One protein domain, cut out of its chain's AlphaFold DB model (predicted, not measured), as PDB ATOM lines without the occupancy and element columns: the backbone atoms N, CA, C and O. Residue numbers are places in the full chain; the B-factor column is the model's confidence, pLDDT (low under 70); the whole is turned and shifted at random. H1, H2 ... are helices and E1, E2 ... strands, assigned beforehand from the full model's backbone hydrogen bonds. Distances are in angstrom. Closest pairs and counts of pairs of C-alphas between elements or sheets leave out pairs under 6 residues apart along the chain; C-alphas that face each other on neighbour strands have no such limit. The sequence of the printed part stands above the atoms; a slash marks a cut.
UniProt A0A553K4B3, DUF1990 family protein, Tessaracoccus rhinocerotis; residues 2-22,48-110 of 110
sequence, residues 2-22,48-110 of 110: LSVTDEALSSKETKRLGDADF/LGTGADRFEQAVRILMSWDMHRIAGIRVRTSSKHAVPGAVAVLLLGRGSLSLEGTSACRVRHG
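What this domain is: This is residues 2 to 22 and 48 to 110 of the 110 residues of the protein "DUF1990 family protein" of Tessaracoccus rhinocerotis (UniProt A0A553K4B3). Shape? H1 crosses one face of a small antiparallel sheet, E1 E2 E3; residues 52 to 56 of H2 stick out. Parts? Printed are 84 residues, with three named helices, then three strands, mixed in class. The whole is only just compact, close to loose, with radius of gyration of the C-alphas 14.0 A, spans 41 by 32 by 19 A.

Where its parts are: Helices? H1 is residues 11 to 19, from C-alpha (-6.775, -19.901, -22.283); H2 is 52 to 63; H3 is 66 to 70. Strands? E1 is residues 74 to 77, E2 87 to 92, E3 99 to 106, ending at (3.860, -11.889, -28.561).

How they stand to each other: Strands? E1, E2 and E3 form a meander; N 76 and O 89, like N 88 and O 105, are 2.9 A apart. Helices? H1 is on the sheet, height 9.3 A; H3 only grazes it.

The domain as a whole: Cuts? Residues 23 to 47 are not printed; C-alphas 22 and 48 are 32.4 A apart. Confidence? pLDDT is under 70 at residues 2 to 6, 93 to 102 and 110.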
ATOM      1  N   LEU A   2      17.176 -33.842 -18.523       40.09
ATOM      2  CA  LEU A   2      16.164 -33.108 -17.753       40.09
ATOM      3  C   LEU A   2      14.913 -33.021 -18.630       40.09
ATOM      4  O   LEU A   2      14.987 -32.490 -19.734       40.09
ATOM      5  N   SER A   3      13.810 -33.610 -18.170       41.47
ATOM      6  CA  SER A   3      12.514 -33.514 -18.838       41.47
ATOM      7  C   SER A   3      12.118 -32.043 -18.876       41.47
ATOM      8  O   SER A   3      11.812 -31.455 -17.837       41.47
ATOM      9  N   VAL A   4      12.211 -31.418 -20.049       52.19
ATOM     10  CA  VAL A   4      11.645 -30.089 -20.245       52.19
ATOM     11  C   VAL A   4      10.165 -30.295 -20.512       52.19
ATOM     12  O   VAL A   4       9.774 -30.709 -21.598       52.19
ATOM     13  N   THR A   5       9.341 -30.082 -19.494       53.50
ATOM     14  CA  THR A   5       7.888 -30.133 -19.636       53.50
ATOM     15  C   THR A   5       7.415 -28.953 -20.482       53.50
ATOM     16  O   THR A   5       7.680 -27.798 -20.150       53.50
ATOM     17  N   ASP A   6       6.732 -29.261 -21.584       60.41
ATOM     18  CA  ASP A   6       5.960 -28.302 -22.372       60.41
ATOM     19  C   ASP A   6       4.747 -27.886 -21.533       60.41
ATOM     20  O   ASP A   6       3.831 -28.676 -21.310       60.41
ATOM     21  N   GLU A   7       4.783 -26.682 -20.971       75.31
ATOM     22  CA  GLU A   7       3.688 -26.176 -20.155       75.31
ATOM     23  C   GLU A   7       2.846 -25.212 -20.993       75.31
ATOM     24  O   GLU A   7       3.271 -24.109 -21.343       75.31
ATOM     25  N   ALA A   8       1.636 -25.640 -21.346       87.75
ATOM     26  CA  ALA A   8       0.712 -24.805 -22.095       87.75
ATOM     27  C   ALA A   8       0.269 -23.590 -21.260       87.75
ATOM     28  O   ALA A   8       0.009 -23.680 -20.056       87.75
ATOM     29  N   LEU A   9       0.153 -22.437 -21.914       90.44
ATOM     30  CA  LEU A   9      -0.422 -21.242 -21.304       90.44
ATOM     31  C   LEU A   9      -1.946 -21.409 -21.194       90.44
ATOM     32  O   LEU A   9      -2.585 -21.866 -22.142       90.44
ATOM     33  N   SER A  10      -2.556 -21.032 -20.063       90.69
ATOM     34  CA  SER A  10      -4.012 -21.170 -19.918       90.69
ATOM     35  C   SER A  10      -4.754 -20.298 -20.939       90.69
ATOM     36  O   SER A  10      -4.259 -19.247 -21.358       90.69
ATOM     37  N   SER A  11      -5.976 -20.681 -21.323       92.12
ATOM     38  CA  SER A  11      -6.775 -19.901 -22.283       92.12
ATOM     39  C   SER A  11      -7.048 -18.476 -21.787       92.12
ATOM     40  O   SER A  11      -7.038 -17.527 -22.570       92.12
ATOM     41  N   LYS A  12      -7.239 -18.309 -20.471       92.31
ATOM     42  CA  LYS A  12      -7.451 -17.002 -19.836       92.31
ATOM     43  C   LYS A  12      -6.210 -16.114 -19.946       92.31
ATOM     44  O   LYS A  12      -6.336 -14.946 -20.304       92.31
ATOM     45  N   GLU A  13      -5.026 -16.654 -19.652       92.06
ATOM     46  CA  GLU A  13      -3.756 -15.924 -19.777       92.06
ATOM     47  C   GLU A  13      -3.434 -15.616 -21.239       92.06
ATOM     48  O   GLU A  13      -3.059 -14.490 -21.547       92.06
ATOM     49  N   THR A  14      -3.660 -16.577 -22.139       94.38
ATOM     50  CA  THR A  14      -3.498 -16.397 -23.586       94.38
ATOM     51  C   THR A  14      -4.337 -15.229 -24.087       94.38
ATOM     52  O   THR A  14      -3.805 -14.346 -24.750       94.38
ATOM     53  N   LYS A  15      -5.628 -15.173 -23.727       94.88
ATOM     54  CA  LYS A  15      -6.500 -14.059 -24.112       94.88
ATOM     55  C   LYS A  15      -6.030 -12.742 -23.495       94.88
ATOM     56  O   LYS A  15      -5.835 -11.769 -24.209       94.88
ATOM     57  N   ARG A  16      -5.784 -12.711 -22.180       95.12
ATOM     58  CA  ARG A  16      -5.340 -11.491 -21.483       95.12
ATOM     59  C   ARG A  16      -4.058 -10.914 -22.093       95.12
ATOM     60  O   ARG A  16      -3.990  -9.717 -22.336       95.12
ATOM     61  N   LEU A  17      -3.041 -11.748 -22.305       93.94
ATOM     62  CA  LEU A  17      -1.752 -11.327 -22.858       93.94
ATOM     63  C   LEU A  17      -1.797 -11.123 -24.373       93.94
ATOM     64  O   LEU A  17      -0.932 -10.433 -24.898       93.94
ATOM     65  N   GLY A  18      -2.769 -11.713 -25.069       93.56
ATOM     66  CA  GLY A  18      -3.063 -11.478 -26.484       93.56
ATOM     67  C   GLY A  18      -3.790 -10.156 -26.745       93.56
ATOM     68  O   GLY A  18      -3.615  -9.579 -27.813       93.56
ATOM     69  N   ASP A  19      -4.533  -9.649 -25.760       94.75
ATOM     70  CA  ASP A  19      -5.277  -8.386 -25.848       94.75
ATOM     71  C   ASP A  19      -4.501  -7.196 -25.243       94.75
ATOM     72  O   ASP A  19      -4.858  -6.049 -25.477       94.75
ATOM     73  N   ALA A  20      -3.446  -7.449 -24.460       93.69
ATOM     74  CA  ALA A  20      -2.665  -6.401 -23.801       93.69
ATOM     75  C   ALA A  20      -1.865  -5.533 -24.791       93.69
ATOM     76  O   ALA A  20      -1.360  -6.034 -25.800       93.69
ATOM     77  N   ASP A  21      -1.679  -4.260 -24.453       93.75
ATOM     78  CA  ASP A  21      -0.764  -3.373 -25.171       93.75
ATOM     79  C   ASP A  21       0.704  -3.746 -24.917       93.75
ATOM     80  O   ASP A  21       1.057  -4.349 -23.896       93.75
ATOM     81  N   PHE A  22       1.577  -3.377 -25.854       91.19
ATOM     82  CA  PHE A  22       3.019  -3.501 -25.659       91.19
ATOM     83  C   PHE A  22       3.513  -2.479 -24.636       91.19
ATOM     84  O   PHE A  22       3.051  -1.342 -24.590       91.19
ATOM     85  N   LEU A  48      26.190 -22.711 -37.130       92.00
ATOM     86  CA  LEU A  48      25.615 -23.932 -36.552       92.00
ATOM     87  C   LEU A  48      25.973 -25.194 -37.352       92.00
ATOM     88  O   LEU A  48      25.768 -26.300 -36.854       92.00
ATOM     89  N   GLY A  49      26.480 -25.033 -38.576       95.25
ATOM     90  CA  GLY A  49      26.811 -26.074 -39.551       95.25
ATOM     91  C   GLY A  49      26.376 -25.648 -40.960       95.25
ATOM     92  O   GLY A  49      26.038 -24.483 -41.166       95.25
ATOM     93  N   THR A  50      26.383 -26.575 -41.917       96.81
ATOM     94  CA  THR A  50      26.091 -26.307 -43.340       96.81
ATOM     95  C   THR A  50      25.115 -27.332 -43.923       96.81
ATOM     96  O   THR A  50      25.065 -28.464 -43.449       96.81
ATOM     97  N   GLY A  51      24.383 -26.953 -44.978       97.69
ATOM     98  CA  GLY A  51      23.448 -27.829 -45.697       97.69
ATOM     99  C   GLY A  51      21.984 -27.698 -45.252       97.69
ATOM    100  O   GLY A  51      21.691 -27.154 -44.185       97.69
ATOM    101  N   ALA A  52      21.074 -28.196 -46.095       97.75
ATOM    102  CA  ALA A  52      19.625 -28.092 -45.900       97.75
ATOM    103  C   ALA A  52      19.163 -28.769 -44.600       97.75
ATOM    104  O   ALA A  52      18.526 -28.123 -43.775       97.75
ATOM    105  N   ASP A  53      19.594 -30.005 -44.345       97.56
ATOM    106  CA  ASP A  53      19.211 -30.760 -43.141       97.56
ATOM    107  C   ASP A  53      19.547 -30.009 -41.848       97.56
ATOM    108  O   ASP A  53      18.773 -29.991 -40.882       97.56
ATOM    109  N   ARG A  54      20.711 -29.346 -41.824       97.12
ATOM    110  CA  ARG A  54      21.156 -28.579 -40.663       97.12
ATOM    111  C   ARG A  54      20.364 -27.288 -40.498       97.12
ATOM    112  O   ARG A  54      20.061 -26.911 -39.365       97.12
ATOM    113  N   PHE A  55      20.015 -26.633 -41.603       96.44
ATOM    114  CA  PHE A  55      19.124 -25.478 -41.595       96.44
ATOM    115  C   PHE A  55      17.741 -25.858 -41.057       96.44
ATOM    116  O   PHE A  55      17.262 -25.237 -40.114       96.44
ATOM    117  N   GLU A  56      17.137 -26.929 -41.570       97.06
ATOM    118  CA  GLU A  56      15.828 -27.395 -41.112       97.06
ATOM    119  C   GLU A  56      15.837 -27.795 -39.636       97.06
ATOM    120  O   GLU A  56      14.895 -27.495 -38.901       97.06
ATOM    121  N   GLN A  57      16.909 -28.437 -39.165       96.19
ATOM    122  CA  GLN A  57      17.074 -28.735 -37.746       96.19
ATOM    123  C   GLN A  57      17.101 -27.455 -36.902       96.19
ATOM    124  O   GLN A  57      16.438 -27.399 -35.866       96.19
ATOM    125  N   ALA A  58      17.841 -26.431 -37.338       95.81
ATOM    126  CA  ALA A  58      17.898 -25.150 -36.645       95.81
ATOM    127  C   ALA A  58      16.530 -24.449 -36.636       95.81
ATOM    128  O   ALA A  58      16.106 -23.966 -35.589       95.81
ATOM    129  N   VAL A  59      15.808 -24.462 -37.763       95.62
ATOM    130  CA  VAL A  59      14.439 -23.932 -37.861       95.62
ATOM    131  C   VAL A  59      13.506 -24.663 -36.903       95.62
ATOM    132  O   VAL A  59      12.778 -24.003 -36.170       95.62
ATOM    133  N   ARG A  60      13.547 -26.001 -36.846       96.00
ATOM    134  CA  ARG A  60      12.711 -26.774 -35.915       96.00
ATOM    135  C   ARG A  60      12.964 -26.365 -34.467       96.00
ATOM    136  O   ARG A  60      12.004 -26.031 -33.791       96.00
ATOM    137  N   ILE A  61      14.228 -26.320 -34.035       95.19
ATOM    138  CA  ILE A  61      14.620 -25.929 -32.666       95.19
ATOM    139  C   ILE A  61      14.205 -24.486 -32.343       95.19
ATOM    140  O   ILE A  61      13.779 -24.187 -31.225       95.19
ATOM    141  N   LEU A  62      14.356 -23.573 -33.304       93.88
ATOM    142  CA  LEU A  62      13.987 -22.172 -33.129       93.88
ATOM    143  C   LEU A  62      12.466 -22.018 -33.012       93.88
ATOM    144  O   LEU A  62      11.974 -21.387 -32.079       93.88
ATOM    145  N   MET A  63      11.729 -22.627 -33.940       95.75
ATOM    146  CA  MET A  63      10.279 -22.483 -34.049       95.75
ATOM    147  C   MET A  63       9.520 -23.282 -32.993       95.75
ATOM    148  O   MET A  63       8.378 -22.938 -32.725       95.75
ATOM    149  N   SER A  64      10.111 -24.313 -32.383       94.94
ATOM    150  CA  SER A  64       9.507 -25.106 -31.299       94.94
ATOM    151  C   SER A  64       9.734 -24.529 -29.900       94.94
ATOM    152  O   SER A  64       9.340 -25.164 -28.926       94.94
ATOM    153  N   TRP A  65      10.380 -23.362 -29.778       93.50
ATOM    154  CA  TRP A  65      10.836 -22.761 -28.513       93.50
ATOM    155  C   TRP A  65      12.005 -23.488 -27.829       93.50
ATOM    156  O   TRP A  65      12.463 -23.049 -26.769       93.50
ATOM    157  N   ASP A  66      12.547 -24.547 -28.435       93.00
ATOM    158  CA  ASP A  66      13.589 -25.373 -27.820       93.00
ATOM    159  C   ASP A  66      14.900 -24.619 -27.608       93.00
ATOM    160  O   ASP A  66      15.602 -24.895 -26.639       93.00
ATOM    161  N   MET A  67      15.205 -23.607 -28.425       92.25
ATOM    162  CA  MET A  67      16.358 -22.730 -28.187       92.25
ATOM    163  C   MET A  67      16.343 -22.112 -26.773       92.25
ATOM    164  O   MET A  67      17.367 -22.109 -26.091       92.25
ATOM    165  N   HIS A  68      15.185 -21.631 -26.307       90.31
ATOM    166  CA  HIS A  68      15.032 -21.042 -24.971       90.31
ATOM    167  C   HIS A  68      15.188 -22.107 -23.880       90.31
ATOM    168  O   HIS A  68      15.902 -21.913 -22.898       90.31
ATOM    169  N   ARG A  69      14.563 -23.268 -24.091       90.06
ATOM    170  CA  ARG A  69      14.609 -24.406 -23.167       90.06
ATOM    171  C   ARG A  69      16.022 -24.943 -22.975       90.06
ATOM    172  O   ARG A  69      16.448 -25.166 -21.846       90.06
ATOM    173  N   ILE A  70      16.766 -25.101 -24.069       90.19
ATOM    174  CA  ILE A  70      18.172 -25.521 -24.062       90.19
ATOM    175  C   ILE A  70      19.033 -24.500 -23.307       90.19
ATOM    176  O   ILE A  70      19.950 -24.893 -22.589       90.19
ATOM    177  N   ALA A  71      18.699 -23.208 -23.387       88.00
ATOM    178  CA  ALA A  71      19.343 -22.152 -22.604       88.00
ATOM    179  C   ALA A  71      18.952 -22.149 -21.108       88.00
ATOM    180  O   ALA A  71      19.391 -21.280 -20.359       88.00
ATOM    181  N   GLY A  72      18.142 -23.111 -20.650       86.88
ATOM    182  CA  GLY A  72      17.693 -23.219 -19.262       86.88
ATOM    183  C   GLY A  72      16.530 -22.291 -18.906       86.88
ATOM    184  O   GLY A  72      16.219 -22.145 -17.725       86.88
ATOM    185  N   ILE A  73      15.887 -21.678 -19.903       87.19
ATOM    186  CA  ILE A  73      14.720 -20.815 -19.719       87.19
ATOM    187  C   ILE A  73      13.464 -21.685 -19.773       87.19
ATOM    188  O   ILE A  73      13.262 -22.443 -20.725       87.19
ATOM    189  N   ARG A  74      12.588 -21.568 -18.771       87.81
ATOM    190  CA  ARG A  74      11.265 -22.201 -18.846       87.81
ATOM    191  C   ARG A  74      10.347 -21.329 -19.689       87.81
ATOM    192  O   ARG A  74      10.359 -20.109 -19.547       87.81
ATOM    193  N   VAL A  75       9.550 -21.953 -20.550       89.38
ATOM    194  CA  VAL A  75       8.655 -21.235 -21.460       89.38
ATOM    195  C   VAL A  75       7.266 -21.844 -21.383       89.38
ATOM    196  O   VAL A  75       7.116 -23.047 -21.595       89.38
ATOM    197  N   ARG A  76       6.270 -20.996 -21.110       91.69
ATOM    198  CA  ARG A  76       4.846 -21.327 -21.222       91.69
ATOM    199  C   ARG A  76       4.279 -20.687 -22.476       91.69
ATOM    200  O   ARG A  76       4.475 -19.491 -22.676       91.69
ATOM    201  N   THR A  77       3.596 -21.448 -23.325       93.88
ATOM    202  CA  THR A  77       3.228 -20.974 -24.672       93.88
ATOM    203  C   THR A  77       1.770 -21.227 -25.011       93.88
ATOM    204  O   THR A  77       1.224 -22.270 -24.659       93.88
ATOM    205  N   SER A  78       1.146 -20.308 -25.753       95.25
ATOM    206  CA  SER A  78      -0.197 -20.515 -26.313       95.25
ATOM    207  C   SER A  78      -0.210 -21.386 -27.577       95.25
ATOM    208  O   SER A  78      -1.265 -21.854 -27.994       95.25
ATOM    209  N   SER A  79       0.956 -21.607 -28.193       94.69
ATOM    210  CA  SER A  79       1.147 -22.439 -29.383       94.69
ATOM    211  C   SER A  79       2.459 -23.211 -29.285       94.69
ATOM    212  O   SER A  79       3.474 -22.660 -28.859       94.69
ATOM    213  N   LYS A  80       2.460 -24.458 -29.772       93.62
ATOM    214  CA  LYS A  80       3.671 -25.292 -29.884       93.62
ATOM    215  C   LYS A  80       4.734 -24.685 -30.802       93.62
ATOM    216  O   LYS A  80       5.901 -25.045 -30.694       93.62
ATOM    217  N   HIS A  81       4.325 -23.784 -31.696       94.62
ATOM    218  CA  HIS A  81       5.206 -23.121 -32.646       94.62
ATOM    219  C   HIS A  81       5.159 -21.596 -32.520       94.62
ATOM    220  O   HIS A  81       4.098 -21.024 -32.246       94.62
ATOM    221  N   ALA A  82       6.294 -20.948 -32.785       94.25
ATOM    222  CA  ALA A  82       6.445 -19.498 -32.882       94.25
ATOM    223  C   ALA A  82       5.773 -18.945 -34.151       94.25
ATOM    224  O   ALA A  82       6.421 -18.554 -35.117       94.25
ATOM    225  N   VAL A  83       4.443 -18.936 -34.142       95.06
ATOM    226  CA  VAL A  83       3.601 -18.374 -35.205       95.06
ATOM    227  C   VAL A  83       3.098 -16.989 -34.803       95.06
ATOM    228  O   VAL A  83       2.945 -16.735 -33.606       95.06
ATOM    229  N   PRO A  84       2.807 -16.088 -35.755       94.50
ATOM    230  CA  PRO A  84       2.253 -14.778 -35.437       94.50
ATOM    231  C   PRO A  84       1.027 -14.857 -34.518       94.50
ATOM    232  O   PRO A  84       0.134 -15.678 -34.711       94.50
ATOM    233  N   GLY A  85       1.001 -14.009 -33.491       93.81
ATOM    234  CA  GLY A  85      -0.023 -14.003 -32.447       93.81
ATOM    235  C   GLY A  85       0.234 -14.972 -31.289       93.81
ATOM    236  O   GLY A  85      -0.396 -14.818 -30.243       93.81
ATOM    237  N   ALA A  86       1.172 -15.919 -31.415       95.62
ATOM    238  CA  ALA A  86       1.552 -16.779 -30.300       95.62
ATOM    239  C   ALA A  86       2.096 -15.942 -29.134       95.62
ATOM    240  O   ALA A  86       2.893 -15.020 -29.330       95.62
ATOM    241  N   VAL A  87       1.669 -16.289 -27.923       95.00
ATOM    242  CA  VAL A  87       2.131 -15.690 -26.674       95.00
ATOM    243  C   VAL A  87       3.064 -16.676 -25.990       95.00
ATOM    244  O   VAL A  87       2.725 -17.853 -25.840       95.00
ATOM    245  N   ALA A  88       4.216 -16.184 -25.549       93.50
ATOM    246  CA  ALA A  88       5.168 -16.920 -24.733       93.50
ATOM    247  C   ALA A  88       5.429 -16.155 -23.434       93.50
ATOM    248  O   ALA A  88       5.661 -14.949 -23.458       93.50
ATOM    249  N   VAL A  89       5.409 -16.856 -22.306       92.31
ATOM    250  CA  VAL A  89       5.843 -16.339 -21.005       92.31
ATOM    251  C   VAL A  89       7.147 -17.037 -20.649       92.31
ATOM    252  O   VAL A  89       7.181 -18.263 -20.524       92.31
ATOM    253  N   LEU A  90       8.220 -16.255 -20.525       89.06
ATOM    254  CA  LEU A  90       9.559 -16.743 -20.206       89.06
ATOM    255  C   LEU A  90       9.805 -16.600 -18.704       89.06
ATOM    256  O   LEU A  90       9.575 -15.532 -18.141       89.06
ATOM    257  N   LEU A  91      10.293 -17.664 -18.065       86.19
ATOM    258  CA  LEU A  91      10.603 -17.676 -16.638       86.19
ATOM    259  C   LEU A  91      12.083 -17.995 -16.423       86.19
ATOM    260  O   LEU A  91      12.593 -19.009 -16.915       86.19
ATOM    261  N   LEU A  92      12.755 -17.133 -15.659       80.50
ATOM    262  CA  LEU A  92      14.163 -17.281 -15.307       80.50
ATOM    263  C   LEU A  92      14.300 -17.893 -13.912       80.50
ATOM    264  O   LEU A  92      13.721 -17.414 -12.940       80.50
ATOM    265  N   GLY A  93      15.111 -18.944 -13.813       69.12
ATOM    266  CA  GLY A  93      15.453 -19.597 -12.552       69.12
ATOM    267  C   GLY A  93      15.240 -21.108 -12.582       69.12
ATOM    268  O   GLY A  93      14.806 -21.690 -13.575       69.12
ATOM    269  N   ARG A  94      15.615 -21.769 -11.482       65.06
ATOM    270  CA  ARG A  94      15.570 -23.232 -11.334       65.06
ATOM    271  C   ARG A  94      14.681 -23.599 -10.149       65.06
ATOM    272  O   ARG A  94      14.833 -23.048  -9.064       65.06
ATOM    273  N   GLY A  95      13.781 -24.564 -10.339       63.25
ATOM    274  CA  GLY A  95      12.896 -25.044  -9.271       63.25
ATOM    275  C   GLY A  95      11.925 -23.969  -8.767       63.25
ATOM    276  O   GLY A  95      11.385 -23.198  -9.565       63.25
ATOM    277  N   SER A  96      11.704 -23.937  -7.452       65.50
ATOM    278  CA  SER A  96      10.832 -22.983  -6.747       65.50
ATOM    279  C   SER A  96      11.421 -21.573  -6.603       65.50
ATOM    280  O   SER A  96      10.695 -20.654  -6.250       65.50
ATOM    281  N   LEU A  97      12.707 -21.374  -6.917       63.53
ATOM    282  CA  LEU A  97      13.408 -20.077  -6.893       63.53
ATOM    283  C   LEU A  97      13.332 -19.342  -8.238       63.53
ATOM    284  O   LEU A  97      14.242 -18.605  -8.614       63.53
ATOM    285  N   SER A  98      12.284 -19.593  -9.019       62.72
ATOM    286  CA  SER A  98      12.132 -18.887 -10.287       62.72
ATOM    287  C   SER A  98      11.628 -17.485 -10.016       62.72
ATOM    288  O   SER A  98      10.612 -17.309  -9.348       62.72
ATOM    289  N   LEU A  99      12.350 -16.495 -10.533       59.84
ATOM    290  CA  LEU A  99      11.838 -15.142 -10.584       59.84
ATOM    291  C   LEU A  99      10.716 -15.173 -11.611       59.84
ATOM    292  O   LEU A  99      10.955 -15.238 -12.820       59.84
ATOM    293  N   GLU A 100       9.482 -15.168 -11.119       53.66
ATOM    294  CA  GLU A 100       8.302 -14.898 -11.930       53.66
ATOM    295  C   GLU A 100       8.313 -13.413 -12.321       53.66
ATOM    296  O   GLU A 100       7.511 -12.603 -11.875       53.66
ATOM    297  N   GLY A 101       9.293 -13.037 -13.139       54.12
ATOM    298  CA  GLY A 101       9.294 -11.797 -13.891       54.12
ATOM    299  C   GLY A 101       8.532 -12.066 -15.175       54.12
ATOM    300  O   GLY A 101       9.005 -12.821 -16.018       54.12
ATOM    301  N   THR A 102       7.327 -11.512 -15.292       64.19
ATOM    302  CA  THR A 102       6.369 -11.728 -16.386       64.19
ATOM    303  C   THR A 102       6.880 -11.156 -17.713       64.19
ATOM    304  O   THR A 102       6.324 -10.203 -18.251       64.19
ATOM    305  N   SER A 103       7.950 -11.725 -18.269       76.38
ATOM    306  CA  SER A 103       8.379 -11.414 -19.629       76.38
ATOM    307  C   SER A 103       7.451 -12.147 -20.594       76.38
ATOM    308  O   SER A 103       7.747 -13.248 -21.063       76.38
ATOM    309  N   ALA A 104       6.284 -11.550 -20.823       89.69
ATOM    310  CA  ALA A 104       5.350 -11.983 -21.844       89.69
ATOM    311  C   ALA A 104       5.754 -11.375 -23.190       89.69
ATOM    312  O   ALA A 104       5.884 -10.159 -23.330       89.69
ATOM    313  N   CYS A 105       5.926 -12.227 -24.190       90.94
ATOM    314  CA  CYS A 105       6.223 -11.833 -25.556       90.94
ATOM    315  C   CYS A 105       5.104 -12.312 -26.475       90.94
ATOM    316  O   CYS A 105       4.562 -13.404 -26.292       90.94
ATOM    317  N   ARG A 106       4.786 -11.510 -27.494       94.06
ATOM    318  CA  ARG A 106       3.860 -11.889 -28.561       94.06
ATOM    319  C   ARG A 106       4.603 -11.903 -29.886       94.06
ATOM    320  O   ARG A 106       5.208 -10.900 -30.257       94.06
ATOM    321  N   VAL A 107       4.544 -13.021 -30.603       93.25
ATOM    322  CA  VAL A 107       5.135 -13.129 -31.942       93.25
ATOM    323  C   VAL A 107       4.362 -12.214 -32.886       93.25
ATOM    324  O   VAL A 107       3.132 -12.260 -32.955       93.25
ATOM    325  N   ARG A 108       5.079 -11.366 -33.614       89.31
ATOM    326  CA  ARG A 108       4.514 -10.487 -34.639       89.31
ATOM    327  C   ARG A 108       4.850 -11.027 -36.022       89.31
ATOM    328  O   ARG A 108       5.748 -11.852 -36.169       89.31
ATOM    329  N   HIS A 109       4.091 -10.580 -37.014       77.94
ATOM    330  CA  HIS A 109       4.491 -10.779 -38.400       77.94
ATOM    331  C   HIS A 109       5.798 -10.019 -38.647       77.94
ATOM    332  O   HIS A 109       5.973  -8.920 -38.112       77.94
ATOM    333  N   GLY A 110       6.700 -10.671 -39.382       60.91
ATOM    334  CA  GLY A 110       7.886 -10.054 -39.961       60.91
ATOM    335  C   GLY A 110       7.510  -9.107 -41.086       60.91
ATOM    336  O   GLY A 110       6.475  -9.372 -41.736       60.91
TER     337      GLY A 110